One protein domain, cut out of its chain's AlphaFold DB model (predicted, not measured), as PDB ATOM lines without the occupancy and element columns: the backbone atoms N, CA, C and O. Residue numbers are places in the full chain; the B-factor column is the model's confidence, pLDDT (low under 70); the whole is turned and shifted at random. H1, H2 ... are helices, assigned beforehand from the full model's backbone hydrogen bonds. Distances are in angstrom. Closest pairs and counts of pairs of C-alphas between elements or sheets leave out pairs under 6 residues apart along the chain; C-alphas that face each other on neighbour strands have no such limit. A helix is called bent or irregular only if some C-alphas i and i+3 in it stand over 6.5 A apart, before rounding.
ATOM      1  N   ALA A   6      53.526  19.317 -27.988       74.00
ATOM      2  CA  ALA A   6      52.152  18.944 -28.287       74.00
ATOM      3  C   ALA A   6      51.167  20.031 -27.832       74.00
ATOM      4  O   ALA A   6      50.283  20.395 -28.606       74.00
ATOM      5  N   SER A   7      51.353  20.621 -26.647       71.75
ATOM      6  CA  SER A   7      50.516  21.738 -26.175       71.75
ATOM      7  C   SER A   7      50.598  22.975 -27.084       71.75
ATOM      8  O   SER A   7      49.571  23.569 -27.423       71.75
ATOM      9  N   LEU A   8      51.800  23.319 -27.565       77.88
ATOM     10  CA  LEU A   8      52.003  24.428 -28.504       77.88
ATOM     11  C   LEU A   8      51.360  24.132 -29.861       77.88
ATOM     12  O   LEU A   8      50.719  25.002 -30.451       77.88
ATOM     13  N   LEU A   9      51.488  22.896 -30.340       79.06
ATOM     14  CA  LEU A   9      50.920  22.444 -31.608       79.06
ATOM     15  C   LEU A   9      49.386  22.436 -31.550       79.06
ATOM     16  O   LEU A   9      48.736  22.894 -32.489       79.06
ATOM     17  N   ILE A  10      48.797  22.031 -30.420       79.62
ATOM     18  CA  ILE A  10      47.356  22.155 -30.166       79.62
ATOM     19  C   ILE A  10      46.936  23.629 -30.186       79.62
ATOM     20  O   ILE A  10      45.987  23.973 -30.888       79.62
ATOM     21  N   GLY A  11      47.656  24.514 -29.487       78.19
ATOM     22  CA  GLY A  11      47.378  25.956 -29.500       78.19
ATOM     23  C   GLY A  11      47.409  26.549 -30.913       78.19
ATOM     24  O   GLY A  11      46.511  27.303 -31.297       78.19
ATOM     25  N   PHE A  12      48.388  26.142 -31.724       80.81
ATOM     26  CA  PHE A  12      48.505  26.541 -33.126       80.81
ATOM     27  C   PHE A  12      47.310  26.077 -33.964       80.81
ATOM     28  O   PHE A  12      46.688  26.887 -34.656       80.81
ATOM     29  N   LEU A  13      46.972  24.784 -33.885       82.75
ATOM     30  CA  LEU A  13      45.854  24.189 -34.619       82.75
ATOM     31  C   LEU A  13      44.529  24.849 -34.235       82.75
ATOM     32  O   LEU A  13      43.752  25.220 -35.108       82.75
ATOM     33  N   VAL A  14      44.298  25.078 -32.942       80.69
ATOM     34  CA  VAL A  14      43.128  25.816 -32.453       80.69
ATOM     35  C   VAL A  14      43.072  27.220 -33.066       80.69
ATOM     36  O   VAL A  14      42.013  27.649 -33.532       80.69
ATOM     37  N   GLY A  15      44.210  27.915 -33.140       79.50
ATOM     38  CA  GLY A  15      44.319  29.213 -33.805       79.50
ATOM     39  C   GLY A  15      43.919  29.159 -35.281       79.50
ATOM     40  O   GLY A  15      43.158  30.010 -35.742       79.50
ATOM     41  N   LEU A  16      44.369  28.139 -36.020       82.50
ATOM     42  CA  LEU A  16      44.056  27.976 -37.446       82.50
ATOM     43  C   LEU A  16      42.552  27.832 -37.730       82.50
ATOM     44  O   LEU A  16      42.088  28.232 -38.798       82.50
ATOM     45  N   ILE A  17      41.782  27.295 -36.784       81.12
ATOM     46  CA  ILE A  17      40.372  26.939 -36.996       81.12
ATOM     47  C   ILE A  17      39.421  28.017 -36.431       81.12
ATOM     48  O   ILE A  17      38.242  28.063 -36.786       81.12
ATOM     49  N   VAL A  18      39.918  28.938 -35.592       73.88
ATOM     50  CA  VAL A  18      39.085  29.883 -34.822       73.88
ATOM     51  C   VAL A  18      38.190  30.789 -35.662       73.88
ATOM     52  O   VAL A  18      37.071  31.085 -35.241       73.88
ATOM     53  N   PHE A  19      38.654  31.237 -36.828       65.94
ATOM     54  CA  PHE A  19      37.832  32.059 -37.719       65.94
ATOM     55  C   PHE A  19      37.038  31.212 -38.727       65.94
ATOM     56  O   PHE A  19      35.971  31.628 -39.181       65.94
ATOM     57  N   GLN A  20      37.486  29.981 -38.991       70.75
ATOM     58  CA  GLN A  20      36.830  29.060 -39.919       70.75
ATOM     59  C   GLN A  20      35.489  28.540 -39.383       70.75
ATOM     60  O   GLN A  20      34.576  28.288 -40.168       70.75
ATOM     61  N   VAL A  21      35.335  28.406 -38.058       71.19
ATOM     62  CA  VAL A  21      34.134  27.816 -37.448       71.19
ATOM     63  C   VAL A  21      33.393  28.825 -36.570       71.19
ATOM     64  O   VAL A  21      33.894  29.338 -35.567       71.19
ATOM     65  N   ARG A  22      32.130  29.083 -36.925       64.75
ATOM     66  CA  ARG A  22      31.234  29.984 -36.188       64.75
ATOM     67  C   ARG A  22      31.013  29.456 -34.760       64.75
ATOM     68  O   ARG A  22      30.788  28.270 -34.570       64.75
ATOM     69  N   ASN A  23      31.048  30.343 -33.762       68.69
ATOM     70  CA  ASN A  23      30.874  30.066 -32.319       68.69
ATOM     71  C   ASN A  23      32.024  29.354 -31.580       68.69
ATOM     72  O   ASN A  23      31.975  29.296 -30.351       68.69
ATOM     73  N   VAL A  24      33.088  28.904 -32.255       72.06
ATOM     74  CA  VAL A  24      34.224  28.233 -31.585       72.06
ATOM     75  C   VAL A  24      34.935  29.140 -30.584       72.06
ATOM     76  O   VAL A  24      35.336  28.679 -29.520       72.06
ATOM     77  N   LYS A  25      34.983  30.451 -30.845       67.31
ATOM     78  CA  LYS A  25      35.548  31.439 -29.915       67.31
ATOM     79  C   LYS A  25      34.944  31.354 -28.503       67.31
ATOM     80  O   LYS A  25      35.689  31.332 -27.534       67.31
ATOM     81  N   LYS A  26      33.613  31.254 -28.384       72.19
ATOM     82  CA  LYS A  26      32.935  31.187 -27.074       72.19
ATOM     83  C   LYS A  26      33.240  29.883 -26.336       72.19
ATOM     84  O   LYS A  26      33.395  29.880 -25.122       72.19
ATOM     85  N   ILE A  27      33.326  28.778 -27.078       75.56
ATOM     86  CA  ILE A  27      33.654  27.460 -26.521       75.56
ATOM     87  C   ILE A  27      35.102  27.454 -26.021       75.56
ATOM     88  O   ILE A  27      35.367  26.977 -24.925       75.56
ATOM     89  N   LEU A  28      36.025  28.039 -26.786       69.75
ATOM     90  CA  LEU A  28      37.425  28.171 -26.388       69.75
ATOM     91  C   LEU A  28      37.610  29.066 -25.165       69.75
ATOM     92  O   LEU A  28      38.388  28.719 -24.285       69.75
ATOM     93  N   GLU A  29      36.874  30.173 -25.072       70.25
ATOM     94  CA  GLU A  29      36.875  31.029 -23.879       70.25
ATOM     95  C   GLU A  29      36.387  30.259 -22.639       70.25
ATOM     96  O   GLU A  29      37.015  30.331 -21.582       70.25
ATOM     97  N   ALA A  30      35.326  29.455 -22.774       72.94
ATOM     98  CA  ALA A  30      34.817  28.616 -21.689       72.94
ATOM     99  C   ALA A  30      35.799  27.500 -21.283       72.94
ATOM    100  O   ALA A  30      36.001  27.258 -20.092       72.94
ATOM    101  N   LEU A  31      36.443  26.844 -22.253       73.00
ATOM    102  CA  LEU A  31      37.478  25.836 -21.995       73.00
ATOM    103  C   LEU A  31      38.717  26.453 -21.335       73.00
ATOM    104  O   LEU A  31      39.264  25.865 -20.405       73.00
ATOM    105  N   GLY A  32      39.122  27.650 -21.766       68.94
ATOM    106  CA  GLY A  32      40.210  28.403 -21.144       68.94
ATOM    107  C   GLY A  32      39.910  28.738 -19.683       68.94
ATOM    108  O   GLY A  32      40.758  28.533 -18.818       68.94
ATOM    109  N   PHE A  33      38.679  29.165 -19.390       73.06
ATOM    110  CA  PHE A  33      38.228  29.422 -18.021       73.06
ATOM    111  C   PHE A  33      38.191  28.153 -17.147       73.06
ATOM    112  O   PHE A  33      38.586  28.178 -15.983       73.06
ATOM    113  N   LEU A  34      37.754  27.018 -17.701       73.25
ATOM    114  CA  LEU A  34      37.811  25.730 -17.002       73.25
ATOM    115  C   LEU A  34      39.255  25.303 -16.708       73.25
ATOM    116  O   LEU A  34      39.548  24.835 -15.607       73.25
ATOM    117  N   GLY A  35      40.164  25.499 -17.665       72.00
ATOM    118  CA  GLY A  35      41.585  25.214 -17.494       72.00
ATOM    119  C   GLY A  35      42.222  26.039 -16.374       72.00
ATOM    120  O   GLY A  35      42.923  25.482 -15.527       72.00
ATOM    121  N   THR A  36      41.934  27.344 -16.305       71.50
ATOM    122  CA  THR A  36      42.457  28.210 -15.233       71.50
ATOM    123  C   THR A  36      41.886  27.848 -13.864       71.50
ATOM    124  O   THR A  36      42.632  27.816 -12.884       71.50
ATOM    125  N   MET A  37      40.603  27.486 -13.782       73.31
ATOM    126  CA  MET A  37      39.996  26.957 -12.554       73.31
ATOM    127  C   MET A  37      40.699  25.685 -12.061       73.31
ATOM    128  O   MET A  37      41.075  25.607 -10.888       73.31
ATOM    129  N   LEU A  38      40.929  24.709 -12.946       72.12
ATOM    130  CA  LEU A  38      41.642  23.474 -12.605       72.12
ATOM    131  C   LEU A  38      43.081  23.751 -12.155       72.12
ATOM    132  O   LEU A  38      43.548  23.148 -11.184       72.12
ATOM    133  N   PHE A  39      43.768  24.685 -12.812       73.69
ATOM    134  CA  PHE A  39      45.112  25.105 -12.422       73.69
ATOM    135  C   PHE A  39      45.137  25.691 -11.003       73.69
ATOM    136  O   PHE A  39      45.931  25.238 -10.177       73.69
ATOM    137  N   ILE A  40      44.237  26.629 -10.687       78.19
ATOM    138  CA  ILE A  40      44.129  27.232  -9.348       78.19
ATOM    139  C   ILE A  40      43.825  26.164  -8.291       78.19
ATOM    140  O   ILE A  40      44.442  26.157  -7.226       78.19
ATOM    141  N   LEU A  41      42.917  25.229  -8.580       78.19
ATOM    142  CA  LEU A  41      42.558  24.161  -7.645       78.19
ATOM    143  C   LEU A  41      43.748  23.235  -7.351       78.19
ATOM    144  O   LEU A  41      44.054  22.938  -6.194       78.19
ATOM    145  N   THR A  42      44.452  22.815  -8.404       72.25
ATOM    146  CA  THR A  42      45.654  21.975  -8.301       72.25
ATOM    147  C   THR A  42      46.748  22.698  -7.529       72.25
ATOM    148  O   THR A  42      47.434  22.100  -6.697       72.25
ATOM    149  N   LEU A  43      46.876  24.005  -7.753       72.06
ATOM    150  CA  LEU A  43      47.813  24.837  -7.032       72.06
ATOM    151  C   LEU A  43      47.496  24.896  -5.534       72.06
ATOM    152  O   LEU A  43      48.370  24.611  -4.714       72.06
ATOM    153  N   ILE A  44      46.255  25.220  -5.172       79.12
ATOM    154  CA  ILE A  44      45.813  25.272  -3.774       79.12
ATOM    155  C   ILE A  44      46.079  23.926  -3.092       79.12
ATOM    156  O   ILE A  44      46.677  23.891  -2.020       79.12
ATOM    157  N   ASN A  45      45.729  22.816  -3.745       77.75
ATOM    158  CA  ASN A  45      45.987  21.473  -3.227       77.75
ATOM    159  C   ASN A  45      47.487  21.208  -2.998       77.75
ATOM    160  O   ASN A  45      47.877  20.657  -1.970       77.75
ATOM    161  N   THR A  46      48.339  21.643  -3.929       69.56
ATOM    162  CA  THR A  46      49.799  21.492  -3.819       69.56
ATOM    163  C   THR A  46      50.359  22.316  -2.660       69.56
ATOM    164  O   THR A  46      51.219  21.835  -1.923       69.56
ATOM    165  N   ILE A  47      49.856  23.537  -2.454       74.62
ATOM    166  CA  ILE A  47      50.271  24.396  -1.337       74.62
ATOM    167  C   ILE A  47      49.839  23.787   0.004       74.62
ATOM    168  O   ILE A  47      50.639  23.720   0.933       74.62
ATOM    169  N   LEU A  48      48.595  23.314   0.101       78.62
ATOM    170  CA  LEU A  48      48.030  22.800   1.350       78.62
ATOM    171  C   LEU A  48      48.637  21.456   1.784       78.62
ATOM    172  O   LEU A  48      48.833  21.238   2.978       78.62
ATOM    173  N   ASN A  49      48.963  20.566   0.840       73.69
ATOM    174  CA  ASN A  49      49.443  19.216   1.161       73.69
ATOM    175  C   ASN A  49      50.965  19.087   1.315       73.69
ATOM    176  O   ASN A  49      51.451  18.027   1.714       73.69
ATOM    177  N   THR A  50      51.741  20.134   1.036       66.31
ATOM    178  CA  THR A  50      53.206  20.030   1.047       66.31
ATOM    179  C   THR A  50      53.791  20.699   2.291       66.31
ATOM    180  O   THR A  50      53.973  21.911   2.344       66.31
ATOM    181  N   ARG A  51      54.143  19.894   3.302       57.72
ATOM    182  CA  ARG A  51      54.681  20.345   4.607       57.72
ATOM    183  C   ARG A  51      56.064  21.025   4.558       57.72
ATOM    184  O   ARG A  51      56.514  21.515   5.583       57.72
ATOM    185  N   ASN A  52      56.739  21.043   3.405       61.16
ATOM    186  CA  ASN A  52      58.092  21.588   3.231       61.16
ATOM    187  C   ASN A  52      58.261  22.206   1.829       61.16
ATOM    188  O   ASN A  52      59.034  21.737   0.992       61.16
ATOM    189  N   LEU A  53      57.474  23.241   1.530       65.19
ATOM    190  CA  LEU A  53      57.577  23.954   0.258       65.19
ATOM    191  C   LEU A  53      58.853  24.788   0.239       65.19
ATOM    192  O   LEU A  53      58.940  25.834   0.879       65.19
ATOM    193  N   ASN A  54      59.832  24.362  -0.557       71.69
ATOM    194  CA  ASN A  54      60.874  25.273  -1.000       71.69
ATOM    195  C   ASN A  54      60.214  26.299  -1.933       71.69
ATOM    196  O   ASN A  54      60.042  26.050  -3.130       71.69
ATOM    197  N   LEU A  55      59.796  27.434  -1.365       66.00
ATOM    198  CA  LEU A  55      59.112  28.517  -2.077       66.00
ATOM    199  C   LEU A  55      59.876  28.938  -3.332       66.00
ATOM    200  O   LEU A  55      59.262  29.217  -4.353       66.00
ATOM    201  N   ASN A  56      61.209  28.893  -3.289       70.19
ATOM    202  CA  ASN A  56      62.050  29.256  -4.420       70.19
ATOM    203  C   ASN A  56      61.904  28.264  -5.589       70.19
ATOM    204  O   ASN A  56      61.859  28.657  -6.753       70.19
ATOM    205  N   TYR A  57      61.765  26.971  -5.288       69.12
ATOM    206  CA  TYR A  57      61.524  25.932  -6.291       69.12
ATOM    207  C   TYR A  57      60.122  26.035  -6.901       69.12
ATOM    208  O   TYR A  57      59.972  25.927  -8.118       69.12
ATOM    209  N   VAL A  58      59.103  26.283  -6.072       67.94
ATOM    210  CA  VAL A  58      57.720  26.456  -6.543       67.94
ATOM    211  C   VAL A  58      57.590  27.711  -7.387       67.94
ATOM    212  O   VAL A  58      57.042  27.640  -8.480       67.94
ATOM    213  N   PHE A  59      58.161  28.826  -6.935       68.81
ATOM    214  CA  PHE A  59      58.153  30.078  -7.680       68.81
ATOM    215  C   PHE A  59      58.873  29.923  -9.021       68.81
ATOM    216  O   PHE A  59      58.314  30.269 -10.058       68.81
ATOM    217  N   LYS A  60      60.064  29.306  -9.039       71.12
ATOM    218  CA  LYS A  60      60.794  29.054 -10.289       71.12
ATOM    219  C   LYS A  60      59.982  28.176 -11.244       71.12
ATOM    220  O   LYS A  60      59.840  28.544 -12.406       71.12
ATOM    221  N   ARG A  61      59.391  27.073 -10.754       70.31
ATOM    222  CA  ARG A  61      58.542  26.181 -11.565       70.31
ATOM    223  C   ARG A  61      57.281  26.865 -12.084       70.31
ATOM    224  O   ARG A  61      56.944  26.668 -13.248       70.31
ATOM    225  N   MET A  62      56.624  27.673 -11.259       69.81
ATOM    226  CA  MET A  62      55.442  28.445 -11.639       69.81
ATOM    227  C   MET A  62      55.737  29.479 -12.707       69.81
ATOM    228  O   MET A  62      54.988  29.599 -13.670       69.81
ATOM    229  N   VAL A  63      56.831  30.222 -12.543       69.19
ATOM    230  CA  VAL A  63      57.257  31.212 -13.529       69.19
ATOM    231  C   VAL A  63      57.533  30.501 -14.851       69.19
ATOM    232  O   VAL A  63      56.979  30.897 -15.872       69.19
ATOM    233  N   THR A  64      58.267  29.383 -14.851       70.31
ATOM    234  CA  THR A  64      58.424  28.584 -16.078       70.31
ATOM    235  C   THR A  64      57.088  28.088 -16.634       70.31
ATOM    236  O   THR A  64      56.862  28.231 -17.828       70.31
ATOM    237  N   SER A  65      56.170  27.554 -15.821       67.31
ATOM    238  CA  SER A  65      54.894  27.031 -16.332       67.31
ATOM    239  C   SER A  65      53.984  28.129 -16.884       67.31
ATOM    240  O   SER A  65      53.299  27.901 -17.872       67.31
ATOM    241  N   PHE A  66      54.001  29.321 -16.288       70.38
ATOM    242  CA  PHE A  66      53.239  30.476 -16.758       70.38
ATOM    243  C   PHE A  66      53.773  30.982 -18.104       70.38
ATOM    244  O   PHE A  66      53.022  31.143 -19.064       70.38
ATOM    245  N   PHE A  67      55.092  31.161 -18.224       69.88
ATOM    246  CA  PHE A  67      55.688  31.622 -19.478       69.88
ATOM    247  C   PHE A  67      55.606  30.574 -20.598       69.88
ATOM    248  O   PHE A  67      55.343  30.929 -21.747       69.88
ATOM    249  N   VAL A  68      55.807  29.292 -20.281       69.31
ATOM    250  CA  VAL A  68      55.830  28.202 -21.272       69.31
ATOM    251  C   VAL A  68      54.431  27.728 -21.642       69.31
ATOM    252  O   VAL A  68      54.148  27.526 -22.819       69.31
ATOM    253  N   GLY A  69      53.549  27.561 -20.659       69.19
ATOM    254  CA  GLY A  69      52.195  27.068 -20.889       69.19
ATOM    255  C   GLY A  69      51.254  28.160 -21.384       69.19
ATOM    256  O   GLY A  69      50.566  27.980 -22.385       69.19
ATOM    257  N   GLU A  70      51.233  29.308 -20.709       73.12
ATOM    258  CA  GLU A  70      50.225  30.338 -20.965       73.12
ATOM    259  C   GLU A  70      50.694  31.336 -22.023       73.12
ATOM    260  O   GLU A  70      50.053  31.484 -23.064       73.12
ATOM    261  N   ILE A  71      51.843  31.985 -21.815       78.88
ATOM    262  CA  ILE A  71      52.312  33.041 -22.727       78.88
ATOM    263  C   ILE A  71      52.703  32.457 -24.089       78.88
ATOM    264  O   ILE A  71      52.204  32.912 -25.120       78.88
ATOM    265  N   LEU A  72      53.570  31.441 -24.109       80.94
ATOM    266  CA  LEU A  72      54.006  30.783 -25.344       80.94
ATOM    267  C   LEU A  72      52.831  30.136 -26.094       80.94
ATOM    268  O   LEU A  72      52.686  30.362 -27.296       80.94
ATOM    269  N   GLY A  73      51.954  29.412 -25.391       81.31
ATOM    270  CA  GLY A  73      50.753  28.817 -25.985       81.31
ATOM    271  C   GLY A  73      49.830  29.859 -26.623       81.31
ATOM    272  O   GLY A  73      49.381  29.682 -27.759       81.31
ATOM    273  N   ASN A  74      49.605  30.988 -25.948       83.75
ATOM    274  CA  ASN A  74      48.750  32.058 -26.457       83.75
ATOM    275  C   ASN A  74      49.377  32.785 -27.662       83.75
ATOM    276  O   ASN A  74      48.684  33.108 -28.627       83.75
ATOM    277  N   LEU A  75      50.697  32.994 -27.666       85.81
ATOM    278  CA  LEU A  75      51.403  33.568 -28.818       85.81
ATOM    279  C   LEU A  75      51.302  32.666 -30.052       85.81
ATOM    280  O   LEU A  75      51.014  33.148 -31.149       85.81
ATOM    281  N   VAL A  76      51.487  31.358 -29.872       86.12
ATOM    282  CA  VAL A  76      51.364  30.373 -30.954       86.12
ATOM    283  C   VAL A  76      49.922  30.303 -31.478       86.12
ATOM    284  O   VAL A  76      49.704  30.308 -32.694       86.12
ATOM    285  N   TYR A  77      48.932  30.352 -30.584       86.56
ATOM    286  CA  TYR A  77      47.522  30.496 -30.947       86.56
ATOM    287  C   TYR A  77      47.261  31.758 -31.787       86.56
ATOM    288  O   TYR A  77      46.608  31.687 -32.831       86.56
ATOM    289  N   LEU A  78      47.806  32.912 -31.391       86.75
ATOM    290  CA  LEU A  78      47.631  34.175 -32.116       86.75
ATOM    291  C   LEU A  78      48.265  34.154 -33.513       86.75
ATOM    292  O   LEU A  78      47.733  34.791 -34.429       86.75
ATOM    293  N   ILE A  79      49.368  33.426 -33.701       87.00
ATOM    294  CA  ILE A  79      49.952  33.196 -35.031       87.00
ATOM    295  C   ILE A  79      48.980  32.382 -35.890       87.00
ATOM    296  O   ILE A  79      48.617  32.837 -36.978       87.00
ATOM    297  N   GLY A  80      48.492  31.241 -35.387       85.56
ATOM    298  CA  GLY A  80      47.497  30.421 -36.089       85.56
ATOM    299  C   GLY A  80      46.237  31.216 -36.451       85.56
ATOM    300  O   GLY A  80      45.766  31.168 -37.587       85.56
ATOM    301  N   ALA A  81      45.748  32.046 -35.528       85.50
ATOM    302  CA  ALA A  81      44.574  32.891 -35.729       85.50
ATOM    303  C   ALA A  81      44.788  33.967 -36.811       85.50
ATOM    304  O   ALA A  81      43.871  34.265 -37.578       85.50
ATOM    305  N   ASN A  82      45.990  34.541 -36.923       86.06
ATOM    306  CA  ASN A  82      46.301  35.489 -38.000       86.06
ATOM    307  C   ASN A  82      46.399  34.809 -39.367       86.06
ATOM    308  O   ASN A  82      45.920  35.374 -40.348       86.06
ATOM    309  N   ILE A  83      46.964  33.601 -39.432       85.88
ATOM    310  CA  ILE A  83      46.989  32.804 -40.669       85.88
ATOM    311  C   ILE A  83      45.558  32.452 -41.091       85.88
ATOM    312  O   ILE A  83      45.180  32.669 -42.240       85.88
ATOM    313  N   SER A  84      44.732  31.992 -40.148       83.88
ATOM    314  CA  SER A  84      43.310  31.698 -40.371       83.88
ATOM    315  C   SER A  84      42.552  32.911 -40.919       83.88
ATOM    316  O   SER A  84      41.843  32.814 -41.922       83.88
ATOM    317  N   ARG A  85      42.774  34.091 -40.323       82.94
ATOM    318  CA  ARG A  85      42.201  35.357 -40.796       82.94
ATOM    319  C   ARG A  85      42.654  35.705 -42.213       82.94
ATOM    320  O   ARG A  85      41.830  36.154 -43.005       82.94
ATOM    321  N   TYR A  86      43.929  35.503 -42.535       85.56
ATOM    322  CA  TYR A  86      44.443  35.762 -43.875       85.56
ATOM    323  C   TYR A  86      43.785  34.852 -44.917       85.56
ATOM    324  O   TYR A  86      43.346  35.346 -45.951       85.56
ATOM    325  N   ILE A  87      43.627  33.561 -44.618       84.31
ATOM    326  CA  ILE A  87      42.962  32.604 -45.518       84.31
ATOM    327  C   ILE A  87      41.497  32.992 -45.766       84.31
ATOM    328  O   ILE A  87      41.019  32.898 -46.892       84.31
ATOM    329  N   GLN A  88      40.776  33.435 -44.733       82.25
ATOM    330  CA  GLN A  88      39.339  33.702 -44.841       82.25
ATOM    331  C   GLN A  88      38.995  35.113 -45.334       82.25
ATOM    332  O   GLN A  88      37.987  35.296 -46.013       82.25
ATOM    333  N   PHE A  89      39.799  36.114 -44.975       86.75
ATOM    334  CA  PHE A  89      39.495  37.530 -45.213       86.75
ATOM    335  C   PHE A  89      40.578  38.260 -46.021       86.75
ATOM    336  O   PHE A  89      40.468  39.467 -46.212       86.75
ATOM    337  N   GLY A  90      41.651  37.580 -46.439       85.19
ATOM    338  CA  GLY A  90      42.754  38.175 -47.206       85.19
ATOM    339  C   GLY A  90      43.612  39.176 -46.424       85.19
ATOM    340  O   GLY A  90      44.421  39.886 -47.016       85.19
ATOM    341  N   THR A  91      43.446  39.267 -45.099       84.50
ATOM    342  CA  THR A  91      44.116  40.271 -44.260       84.50
ATOM    343  C   THR A  91      45.038  39.628 -43.230       84.50
ATOM    344  O   THR A  91      44.621  38.805 -42.415       84.50
ATOM    345  N   LEU A  92      46.305  40.039 -43.243       84.19
ATOM    346  CA  LEU A  92      47.317  39.636 -42.268       84.19
ATOM    347  C   LEU A  92      47.635  40.827 -41.358       84.19
ATOM    348  O   LEU A  92      47.875  41.935 -41.839       84.19
ATOM    349  N   SER A  93      47.661  40.629 -40.039       83.88
ATOM    350  CA  SER A  93      48.108  41.687 -39.131       83.88
ATOM    351  C   SER A  93      49.632  41.719 -39.040       83.88
ATOM    352  O   SER A  93      50.252  40.699 -38.749       83.88
ATOM    353  N   LEU A  94      50.229  42.912 -39.142       83.94
ATOM    354  CA  LEU A  94      51.657  43.138 -38.855       83.94
ATOM    355  C   LEU A  94      52.069  42.685 -37.443       83.94
ATOM    356  O   LEU A  94      53.234  42.375 -37.206       83.94
ATOM    357  N   LYS A  95      51.109  42.578 -36.513       83.94
ATOM    358  CA  LYS A  95      51.338  42.068 -35.153       83.94
ATOM    359  C   LYS A  95      51.898  40.642 -35.134       83.94
ATOM    360  O   LYS A  95      52.531  40.276 -34.151       83.94
ATOM    361  N   ILE A  96      51.738  39.866 -36.212       86.12
ATOM    362  CA  ILE A  96      52.316  38.521 -36.322       86.12
ATOM    363  C   ILE A  96      53.846  38.530 -36.174       86.12
ATOM    364  O   ILE A  96      54.395  37.645 -35.528       86.12
ATOM    365  N   LEU A  97      54.523  39.571 -36.679       85.75
ATOM    366  CA  LEU A  97      55.976  39.731 -36.543       85.75
ATOM    367  C   LEU A  97      56.379  39.924 -35.078       85.75
ATOM    368  O   LEU A  97      57.363  39.348 -34.624       85.75
ATOM    369  N   ILE A  98      55.583  40.685 -34.322       85.69
ATOM    370  CA  ILE A  98      55.793  40.892 -32.885       85.69
ATOM    371  C   ILE A  98      55.624  39.568 -32.132       85.69
ATOM    372  O   ILE A  98      56.431  39.262 -31.258       85.69
ATOM    373  N   TYR A  99      54.623  38.754 -32.487       85.62
ATOM    374  CA  TYR A  99      54.417  37.446 -31.855       85.62
ATOM    375  C   TYR A  99      55.582  36.490 -32.121       85.62
ATOM    376  O   TYR A  99      56.062  35.855 -31.187       85.62
ATOM    377  N   ILE A 100      56.086  36.440 -33.358       86.31
ATOM    378  CA  ILE A 100      57.253  35.621 -33.722       86.31
ATOM    379  C   ILE A 100      58.498  36.073 -32.947       86.31
ATOM    380  O   ILE A 100      59.195  35.237 -32.372       86.31
ATOM    381  N   MET A 101      58.753  37.386 -32.873       86.56
ATOM    382  CA  MET A 101      59.877  37.928 -32.100       86.56
ATOM    383  C   MET A 101      59.762  37.609 -30.605       86.56
ATOM    384  O   MET A 101      60.754  37.234 -29.987       86.56
ATOM    385  N   LEU A 102      58.560  37.702 -30.025       84.81
ATOM    386  CA  LEU A 102      58.317  37.351 -28.624       84.81
ATOM    387  C   LEU A 102      58.540  35.861 -28.352       84.81
ATOM    388  O   LEU A 102      59.170  35.527 -27.353       84.81
ATOM    389  N   ILE A 103      58.081  34.967 -29.235       85.94
ATOM    390  CA  ILE A 103      58.342  33.526 -29.107       85.94
ATOM    391  C   ILE A 103      59.848  33.261 -29.131       85.94
ATOM    392  O   ILE A 103      60.357  32.582 -28.242       85.94
ATOM    393  N   ALA A 104      60.567  33.825 -30.107       85.00
ATOM    394  CA  ALA A 104      62.014  33.663 -30.211       85.00
ATOM    395  C   ALA A 104      62.733  34.170 -28.950       85.00
ATOM    396  O   ALA A 104      63.577  33.465 -28.403       85.00
ATOM    397  N   LEU A 105      62.352  35.347 -28.445       83.56
ATOM    398  CA  LEU A 105      62.911  35.914 -27.218       83.56
ATOM    399  C   LEU A 105      62.678  35.002 -26.006       83.56
ATOM    400  O   LEU A 105      63.614  34.738 -25.255       83.56
ATOM    401  N   ILE A 106      61.452  34.501 -25.825       81.00
ATOM    402  CA  ILE A 106      61.113  33.602 -24.716       81.00
ATOM    403  C   ILE A 106      61.931  32.308 -24.818       81.00
ATOM    404  O   ILE A 106      62.542  31.896 -23.835       81.00
ATOM    405  N   LEU A 107      62.003  31.697 -26.005       81.56
ATOM    406  CA  LEU A 107      62.799  30.486 -26.219       81.56
ATOM    407  C   LEU A 107      64.284  30.716 -25.916       81.56
ATOM    408  O   LEU A 107      64.889  29.877 -25.258       81.56
ATOM    409  N   ILE A 108      64.855  31.856 -26.318       81.31
ATOM    410  CA  ILE A 108      66.252  32.207 -26.018       81.31
ATOM    411  C   ILE A 108      66.474  32.319 -24.507       81.31
ATOM    412  O   ILE A 108      67.396  31.691 -23.985       81.31
ATOM    413  N   ILE A 109      65.618  33.071 -23.803       77.31
ATOM    414  CA  ILE A 109      65.708  33.254 -22.346       77.31
ATOM    415  C   ILE A 109      65.707  31.897 -21.636       77.31
ATOM    416  O   ILE A 109      66.554  31.663 -20.781       77.31
ATOM    417  N   PHE A 110      64.800  30.992 -22.013       71.62
ATOM    418  CA  PHE A 110      64.690  29.677 -21.377       71.62
ATOM    419  C   PHE A 110      65.694  28.634 -21.887       71.62
ATOM    420  O   PHE A 110      65.920  27.650 -21.194       71.62
ATOM    421  N   SER A 111      66.300  28.825 -23.063       69.06
ATOM    422  CA  SER A 111      67.388  27.965 -23.556       69.06
ATOM    423  C   SER A 111      68.732  28.245 -22.876       69.06
ATOM    424  O   SER A 111      69.568  27.352 -22.794       69.06
ATOM    425  N   ASN A 112      68.918  29.470 -22.374       56.41
ATOM    426  CA  ASN A 112      70.131  29.926 -21.688       56.41
ATOM    427  C   ASN A 112      70.028  29.851 -20.146       56.41
ATOM    428  O   ASN A 112      70.910  30.360 -19.453       56.41
ATOM    429  N   LEU A 113      68.950  29.259 -19.618       51.41
ATOM    430  CA  LEU A 113      68.640  29.077 -18.189       51.41
ATOM    431  C   LEU A 113      68.791  27.613 -17.765       51.41
ATOM    432  O   LEU A 113      69.147  27.396 -16.583       51.41
TER     433      LEU A 113
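AT A GLANCE: This is residues 6 to 113 of the 113 residues of an uncharacterized protein of Thermoprotei archaeon (UniProt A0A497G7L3). H3, one long and nearly straight helix, forms the spine of an open, four-helix model; the shorter H1 and H4 pack on different sides of it. H2 runs back alongside H3, on the side away from H4, with a gap between them, and its residues 29 to 35 and 37 to 42 stand free. The printed part has 108 residues, with four named helices in the order H1, H2, H3, H4 and no named strand, and is all helix. It is loose, with a radius of gyration of the C-alphas of 16.8 A, and elongated, spanning 56 by 34 by 19 A.

IN THESE COORDINATES: H1, residues 6 to 17, begins at C-alpha 6 (52.152, 18.944, -28.287) and is 16.7 A long from first to last C-alpha. H2, residues 24 to 49, measures 37.2 A. H3, residues 55 to 89, measures 48.2 A and is neither bent nor irregular, but only just: C-alphas 68 and 71 are 6.2 A apart. H4, residues 95 to 111, measures 24.3 A and ends at C-alpha 111 (67.388, 27.965, -23.556).

HOW THE PARTS SIT: H1 touches residues 69 to 84 of H3 alone, the same way at a shallow tilt of 28 degrees; the closest C-alphas, of Gly 15 and Gly 80, are 4.1 A apart. H3 and H4 form a helical hairpin, opposite ways at a shallow tilt of 28 degrees. H4 touches residues 67 to 82 of H3 alone, the closest C-alphas, of Leu 75 and Tyr 99, being 5.8 A apart. H2 touches no helix but is near H1, with closest C-alphas 8.3 A apart, and near H3. H4 is apart from H1 and H2. Every O i to N i+4 pair is within hydrogen-bond range in H1, H2 and H4; in H3, 28 of 31 are.

THE WHOLE: The C-alphas farthest apart, of Arg 51 and Gly 90, are 56.1 A apart. The printed part has no cut. The links from H2 to H3 and from H3 to H4 are tight, and that from H1 to H2 is short. The mean pLDDT of the printed part is 76.3; 24 residues are under 70, among them 50 to 53 and 111 to 113.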